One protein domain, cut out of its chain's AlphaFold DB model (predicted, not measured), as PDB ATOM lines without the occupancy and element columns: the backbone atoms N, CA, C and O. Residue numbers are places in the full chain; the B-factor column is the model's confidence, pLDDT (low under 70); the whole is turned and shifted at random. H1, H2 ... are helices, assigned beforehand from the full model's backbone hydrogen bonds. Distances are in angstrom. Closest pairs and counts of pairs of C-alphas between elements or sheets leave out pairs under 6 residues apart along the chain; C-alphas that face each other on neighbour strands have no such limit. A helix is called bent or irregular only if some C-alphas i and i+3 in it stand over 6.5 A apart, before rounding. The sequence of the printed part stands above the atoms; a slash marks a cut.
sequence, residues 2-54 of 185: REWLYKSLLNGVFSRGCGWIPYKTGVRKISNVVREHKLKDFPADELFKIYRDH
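Overview. This is residues 2 to 54 of the 185 residues of an uncharacterized protein of Anoxybacillus suryakundensis (UniProt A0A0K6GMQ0). Three helices make a triangle, with H3 at the corner between the other two: the longest helix, H2, and the shorter H3 form a slanted helical hairpin, H3 folding back over residues 29 to 33 of H2, while H1 meets H3 near the beginnings of both, at Trp 4 and Ala 44. H1 and H2 are apart, with a long link joining them at one end of the domain; at the other end residues 35 to 41 stick out as a free turn leading toward H3. The printed part has 53 residues with three named helices, H1, H2 and H3 in chain order, and no named strand; its class is all helix. The whole is compact, with a radius of gyration of the C-alphas of 10.8 A and spans of 32 by 22 by 16 A.

Arrangement. Start at H2, residues 22 to 36, and look from there to H3, residues 44 to 53: the two touch and form a helical hairpin. Their closest C-alphas are those of Ile 30 and Leu 47, 6.5 A apart, and H2 touches H3 with residues 29 to 33 alone. They run opposite ways at a steep tilt of 37 degrees, only just past shallow, and the line of H2 is a rough one. Go on from H3 to H1, residues 2 to 10: these two only just touch, with 3 pairs of C-alphas within 8 A. Their closest C-alphas, those of Trp 4 and Ala 44, are 5.9 A apart. H1 and H3 run the same way at a shallow tilt of 33 degrees, only just short of steep. H1 and H2 are apart. In H1 and H3 every O i to N i+4 pair is within hydrogen-bond range; in H2 it is 8 of 11.

Along the chain. Find C-alpha 22 at (-36.256, 30.955, 2.967); from there H2 runs 19.8 A to C-alpha 36 at (-39.606, 49.126, -4.038). H2 is irregular: C-alphas 24 and 27 are 7.0 A apart. H3 covers 14.3 A from C-alpha 44 to C-alpha 53 and ends at (-43.071, 40.919, 12.722). For H1, look at C-alpha 2 at (-23.739, 46.273, 5.347); its last C-alpha, that of Leu 10, is 12.1 A away.

Size, cuts and confidence. The two C-alphas farthest apart are those of Gly 17 and Leu 39, 32.5 A. The printed part, residues 2 to 54, has no cut. The link from H1 to H2 is long, with 11 residues, and the link from H2 to H3 is short, with 7. Residues 35 to 41, of which 35 and 36 belong to H2, stand free. The mean pLDDT of the printed part is 87.5; look for values under 70 at residues 22 to 24.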
ATOM      1  N   ARG A   2     -24.755  47.161   4.745       87.94
ATOM      2  CA  ARG A   2     -23.739  46.273   5.347       87.94
ATOM      3  C   ARG A   2     -24.190  45.638   6.669       87.94
ATOM      4  O   ARG A   2     -24.216  44.419   6.787       87.94
ATOM      5  N   GLU A   3     -24.627  46.470   7.612       89.50
ATOM      6  CA  GLU A   3     -25.118  46.035   8.922       89.50
ATOM      7  C   GLU A   3     -26.276  45.033   8.803       89.50
ATOM      8  O   GLU A   3     -26.252  43.971   9.421       89.50
ATOM      9  N   TRP A   4     -27.263  45.339   7.955       92.56
ATOM     10  CA  TRP A   4     -28.382  44.440   7.677       92.56
ATOM     11  C   TRP A   4     -27.919  43.085   7.150       92.56
ATOM     12  O   TRP A   4     -28.370  42.053   7.649       92.56
ATOM     13  N   LEU A   5     -27.012  43.080   6.170       91.38
ATOM     14  CA  LEU A   5     -26.530  41.850   5.555       91.38
ATOM     15  C   LEU A   5     -25.827  40.965   6.586       91.38
ATOM     16  O   LEU A   5     -26.205  39.808   6.749       91.38
ATOM     17  N   TYR A   6     -24.865  41.513   7.327       91.31
ATOM     18  CA  TYR A   6     -24.110  40.727   8.298       91.31
ATOM     19  C   TYR A   6     -24.954  40.290   9.496       91.31
ATOM     20  O   TYR A   6     -24.847  39.134   9.890       91.31
ATOM     21  N   LYS A   7     -25.842  41.138  10.039       93.25
ATOM     22  CA  LYS A   7     -26.779  40.704  11.094       93.25
ATOM     23  C   LYS A   7     -27.716  39.597  10.598       93.25
ATOM     24  O   LYS A   7     -28.035  38.688  11.361       93.25
ATOM     25  N   SER A   8     -28.129  39.642   9.328       92.75
ATOM     26  CA  SER A   8     -28.954  38.592   8.710       92.75
ATOM     27  C   SER A   8     -28.178  37.285   8.517       92.75
ATOM     28  O   SER A   8     -28.714  36.217   8.802       92.75
ATOM     29  N   LEU A   9     -26.924  37.358   8.057       92.38
ATOM     30  CA  LEU A   9     -26.046  36.194   7.888       92.38
ATOM     31  C   LEU A   9     -25.694  35.556   9.233       92.38
ATOM     32  O   LEU A   9     -25.841  34.350   9.385       92.38
ATOM     33  N   LEU A  10     -25.317  36.370  10.222       93.38
ATOM     34  CA  LEU A  10     -24.969  35.922  11.570       93.38
ATOM     35  C   LEU A  10     -26.135  35.178  12.239       93.38
ATOM     36  O   LEU A  10     -25.916  34.196  12.931       93.38
ATOM     37  N   ASN A  11     -27.376  35.600  11.988       93.44
ATOM     38  CA  ASN A  11     -28.584  34.930  12.482       93.44
ATOM     39  C   ASN A  11     -29.092  33.796  11.571       93.44
ATOM     40  O   ASN A  11     -30.170  33.248  11.803       93.44
ATOM     41  N   GLY A  12     -28.374  33.463  10.493       91.00
ATOM     42  CA  GLY A  12     -28.779  32.404   9.571       91.00
ATOM     43  C   GLY A  12     -30.134  32.656   8.896       91.00
ATOM     44  O   GLY A  12     -30.837  31.705   8.558       91.00
ATOM     45  N   VAL A  13     -30.526  33.919   8.676       90.62
ATOM     46  CA  VAL A  13     -31.844  34.306   8.118       90.62
ATOM     47  C   VAL A  13     -32.126  33.650   6.760       90.62
ATOM     48  O   VAL A  13     -33.276  33.358   6.415       90.62
ATOM     49  N   PHE A  14     -31.070  33.399   5.987       87.06
ATOM     50  CA  PHE A  14     -31.135  32.764   4.670       87.06
ATOM     51  C   PHE A  14     -30.974  31.233   4.717       87.06
ATOM     52  O   PHE A  14     -31.113  30.568   3.689       87.06
ATOM     53  N   SER A  15     -30.745  30.670   5.904       83.56
ATOM     54  CA  SER A  15     -30.564  29.239   6.152       83.56
ATOM     55  C   SER A  15     -31.891  28.552   6.501       83.56
ATOM     56  O   SER A  15     -32.896  29.179   6.852       83.56
ATOM     57  N   ARG A  16     -31.934  27.218   6.380       78.06
ATOM     58  CA  ARG A  16     -33.100  26.430   6.822       78.06
ATOM     59  C   ARG A  16     -33.224  26.510   8.350       78.06
ATOM     60  O   ARG A  16     -32.221  26.575   9.043       78.06
ATOM     61  N   GLY A  17     -34.449  26.461   8.877       77.19
ATOM     62  CA  GLY A  17     -34.687  26.383  10.327       77.19
ATOM     63  C   GLY A  17     -34.744  27.723  11.075       77.19
ATOM     64  O   GLY A  17     -35.052  27.720  12.262       77.19
ATOM     65  N   CYS A  18     -34.562  28.865  10.402       80.38
ATOM     66  CA  CYS A  18     -34.641  30.206  11.011       80.38
ATOM     67  C   CYS A  18     -36.090  30.688  11.300       80.38
ATOM     68  O   CYS A  18     -36.311  31.828  11.682       80.38
ATOM     69  N   GLY A  19     -37.112  29.839  11.139       78.12
ATOM     70  CA  GLY A  19     -38.515  30.197  11.429       78.12
ATOM     71  C   GLY A  19     -39.349  30.613  10.212       78.12
ATOM     72  O   GLY A  19     -40.552  30.831  10.325       78.12
ATOM     73  N   TRP A  20     -38.756  30.631   9.016       83.75
ATOM     74  CA  TRP A  20     -39.500  30.721   7.757       83.75
ATOM     75  C   TRP A  20     -38.928  29.803   6.679       83.75
ATOM     76  O   TRP A  20     -37.816  29.292   6.804       83.75
ATOM     77  N   ILE A  21     -39.688  29.585   5.602       78.31
ATOM     78  CA  ILE A  21     -39.180  28.885   4.417       78.31
ATOM     79  C   ILE A  21     -38.418  29.928   3.589       78.31
ATOM     80  O   ILE A  21     -39.094  30.790   2.998       78.31
ATOM     81  N   PRO A  22     -37.068  29.863   3.505       67.69
ATOM     82  CA  PRO A  22     -36.256  30.955   2.967       67.69
ATOM     83  C   PRO A  22     -36.726  31.384   1.578       67.69
ATOM     84  O   PRO A  22     -37.090  32.535   1.374       67.69
ATOM     85  N   TYR A  23     -36.887  30.439   0.654       63.31
ATOM     86  CA  TYR A  23     -37.254  30.746  -0.731       63.31
ATOM     87  C   TYR A  23     -38.744  31.044  -0.968       63.31
ATOM     88  O   TYR A  23     -39.079  31.698  -1.951       63.31
ATOM     89  N   LYS A  24     -39.660  30.590  -0.098       68.06
ATOM     90  CA  LYS A  24     -41.114  30.767  -0.321       68.06
ATOM     91  C   LYS A  24     -41.680  32.009   0.354       68.06
ATOM     92  O   LYS A  24     -42.578  32.655  -0.184       68.06
ATOM     93  N   THR A  25     -41.179  32.326   1.541       71.44
ATOM     94  CA  THR A  25     -41.768  33.359   2.405       71.44
ATOM     95  C   THR A  25     -40.773  34.455   2.739       71.44
ATOM     96  O   THR A  25     -41.151  35.621   2.682       71.44
ATOM     97  N   GLY A  26     -39.509  34.108   2.981       78.81
ATOM     98  CA  GLY A  26     -38.522  35.071   3.448       78.81
ATOM     99  C   GLY A  26     -37.876  35.928   2.383       78.81
ATOM    100  O   GLY A  26     -38.131  37.127   2.289       78.81
ATOM    101  N   VAL A  27     -37.090  35.286   1.522       81.25
ATOM    102  CA  VAL A  27     -36.382  35.918   0.406       81.25
ATOM    103  C   VAL A  27     -37.355  36.687  -0.484       81.25
ATOM    104  O   VAL A  27     -37.036  37.789  -0.913       81.25
ATOM    105  N   ARG A  28     -38.578  36.180  -0.698       84.44
ATOM    106  CA  ARG A  28     -39.604  36.896  -1.472       84.44
ATOM    107  C   ARG A  28     -40.035  38.211  -0.808       84.44
ATOM    108  O   ARG A  28     -40.163  39.212  -1.503       84.44
ATOM    109  N   LYS A  29     -40.253  38.225   0.515       87.31
ATOM    110  CA  LYS A  29     -40.616  39.446   1.262       87.31
ATOM    111  C   LYS A  29     -39.479  40.466   1.246       87.31
ATOM    112  O   LYS A  29     -39.721  41.618   0.905       87.31
ATOM    113  N   ILE A  30     -38.253  40.017   1.522       90.50
ATOM    114  CA  ILE A  30     -37.042  40.851   1.453       90.50
ATOM    115  C   ILE A  30     -36.882  41.440   0.045       90.50
ATOM    116  O   ILE A  30     -36.725  42.646  -0.115       90.50
ATOM    117  N   SER A  31     -36.976  40.597  -0.988       89.50
ATOM    118  CA  SER A  31     -36.826  40.999  -2.390       89.50
ATOM    119  C   SER A  31     -37.865  42.040  -2.812       89.50
ATOM    120  O   SER A  31     -37.517  42.993  -3.507       89.50
ATOM    121  N   ASN A  32     -39.117  41.902  -2.360       91.44
ATOM    122  CA  ASN A  32     -40.166  42.880  -2.642       91.44
ATOM    123  C   ASN A  32     -39.826  44.264  -2.066       91.44
ATOM    124  O   ASN A  32     -39.848  45.231  -2.825       91.44
ATOM    125  N   VAL A  33     -39.435  44.342  -0.788       93.44
ATOM    126  CA  VAL A  33     -39.061  45.614  -0.137       93.44
ATOM    127  C   VAL A  33     -37.856  46.257  -0.820       93.44
ATOM    128  O   VAL A  33     -37.884  47.441  -1.149       93.44
ATOM    129  N   VAL A  34     -36.812  45.473  -1.114       93.00
ATOM    130  CA  VAL A  34     -35.616  45.980  -1.807       93.00
ATOM    131  C   VAL A  34     -35.963  46.509  -3.203       93.00
ATOM    132  O   VAL A  34     -35.442  47.542  -3.622       93.00
ATOM    133  N   ARG A  35     -36.869  45.843  -3.932       92.75
ATOM    134  CA  ARG A  35     -37.304  46.272  -5.270       92.75
ATOM    135  C   ARG A  35     -38.054  47.608  -5.245       92.75
ATOM    136  O   ARG A  35     -37.865  48.409  -6.156       92.75
ATOM    137  N   GLU A  36     -38.870  47.858  -4.225       94.31
ATOM    138  CA  GLU A  36     -39.606  49.126  -4.038       94.31
ATOM    139  C   GLU A  36     -38.682  50.312  -3.684       94.31
ATOM    140  O   GLU A  36     -39.036  51.484  -3.878       94.31
ATOM    141  N   HIS A  37     -37.457  49.997  -3.254       93.62
ATOM    142  CA  HIS A  37     -36.392  50.936  -2.906       93.62
ATOM    143  C   HIS A  37     -35.285  51.034  -3.965       93.62
ATOM    144  O   HIS A  37     -34.195  51.542  -3.702       93.62
ATOM    145  N   LYS A  38     -35.540  50.574  -5.196       89.38
ATOM    146  CA  LYS A  38     -34.574  50.710  -6.292       89.38
ATOM    147  C   LYS A  38     -34.251  52.193  -6.538       89.38
ATOM    148  O   LYS A  38     -35.163  52.996  -6.706       89.38
ATOM    149  N   LEU A  39     -32.956  52.526  -6.607       91.06
ATOM    150  CA  LEU A  39     -32.428  53.899  -6.738       91.06
ATOM    151  C   LEU A  39     -32.746  54.832  -5.550       91.06
ATOM    152  O   LEU A  39     -32.651  56.048  -5.691       91.06
ATOM    153  N   LYS A  40     -33.111  54.274  -4.391       93.19
ATOM    154  CA  LYS A  40     -33.303  54.998  -3.127       93.19
ATOM    155  C   LYS A  40     -32.331  54.471  -2.069       93.19
ATOM    156  O   LYS A  40     -31.582  53.523  -2.320       93.19
ATOM    157  N   ASP A  41     -32.385  55.064  -0.882       93.50
ATOM    158  CA  ASP A  41     -31.666  54.562   0.283       93.50
ATOM    159  C   ASP A  41     -32.072  53.124   0.621       93.50
ATOM    160  O   ASP A  41     -33.216  52.700   0.433       93.50
ATOM    161  N   PHE A  42     -31.104  52.352   1.112       94.38
ATOM    162  CA  PHE A  42     -31.325  50.950   1.439       94.38
ATOM    163  C   PHE A  42     -32.240  50.811   2.674       94.38
ATOM    164  O   PHE A  42     -31.863  51.297   3.743       94.38
ATOM    165  N   PRO A  43     -33.367  50.080   2.588       95.50
ATOM    166  CA  PRO A  43     -34.413  50.072   3.615       95.50
ATOM    167  C   PRO A  43     -34.097  49.107   4.776       95.50
ATOM    168  O   PRO A  43     -34.813  48.134   5.011       95.50
ATOM    169  N   ALA A  44     -32.995  49.330   5.498       94.00
ATOM    170  CA  ALA A  44     -32.546  48.423   6.563       94.00
ATOM    171  C   ALA A  44     -33.590  48.256   7.682       94.00
ATOM    172  O   ALA A  44     -33.879  47.129   8.083       94.00
ATOM    173  N   ASP A  45     -34.192  49.355   8.138       93.00
ATOM    174  CA  ASP A  45     -35.167  49.338   9.233       93.00
ATOM    175  C   ASP A  45     -36.447  48.586   8.866       93.00
ATOM    176  O   ASP A  45     -36.973  47.823   9.681       93.00
ATOM    177  N   GLU A  46     -36.923  48.737   7.626       94.25
ATOM    178  CA  GLU A  46     -38.080  47.993   7.121       94.25
ATOM    179  C   GLU A  46     -37.786  46.495   7.040       94.25
ATOM    180  O   GLU A  46     -38.618  45.665   7.417       94.25
ATOM    181  N   LEU A  47     -36.576  46.126   6.615       93.94
ATOM    182  CA  LEU A  47     -36.159  44.730   6.563       93.94
ATOM    183  C   LEU A  47     -36.021  44.123   7.968       93.94
ATOM    184  O   LEU A  47     -36.485  43.007   8.194       93.94
ATOM    185  N   PHE A  48     -35.470  44.852   8.942       92.19
ATOM    186  CA  PHE A  48     -35.456  44.398  10.339       92.19
ATOM    187  C   PHE A  48     -36.853  44.365  10.963       92.19
ATOM    188  O   PHE A  48     -37.132  43.531  11.827       92.19
ATOM    189  N   LYS A  49     -37.763  45.247  10.538       90.88
ATOM    190  CA  LYS A  49     -39.169  45.188  10.947       90.88
ATOM    191  C   LYS A  49     -39.817  43.883  10.479       90.88
ATOM    192  O   LYS A  49     -40.464  43.229  11.289       90.88
ATOM    193  N   ILE A  50     -39.561  43.446   9.241       89.06
ATOM    194  CA  ILE A  50     -40.023  42.134   8.748       89.06
ATOM    195  C   ILE A  50     -39.558  41.007   9.671       89.06
ATOM    196  O   ILE A  50     -40.335  40.097   9.947       89.06
ATOM    197  N   TYR A  51     -38.314  41.053  10.151       90.00
ATOM    198  CA  TYR A  51     -37.791  39.998  11.022       90.00
ATOM    199  C   TYR A  51     -38.494  39.955  12.372       90.00
ATOM    200  O   TYR A  51     -38.752  38.866  12.863       90.00
ATOM    201  N   ARG A  52     -38.828  41.119  12.939       86.62
ATOM    202  CA  ARG A  52     -39.546  41.237  14.217       86.62
ATOM    203  C   ARG A  52     -41.027  40.878  14.106       86.62
ATOM    204  O   ARG A  52     -41.585  40.294  15.026       86.62
ATOM    205  N   ASP A  53     -41.656  41.215  12.982       86.38
ATOM    206  CA  ASP A  53     -43.071  40.919  12.722       86.38
ATOM    207  C   ASP A  53     -43.310  39.433  12.387       86.38
ATOM    208  O   ASP A  53     -44.442  38.949  12.431       86.38
ATOM    209  N   HIS A  54     -42.255  38.704  12.015       82.06
ATOM    210  CA  HIS A  54     -42.287  37.267  11.779       82.06
ATOM    211  C   HIS A  54     -41.639  36.505  12.942       82.06
ATOM    212  O   HIS A  54     -40.736  37.021  13.586       82.06
TER     213      HIS A  54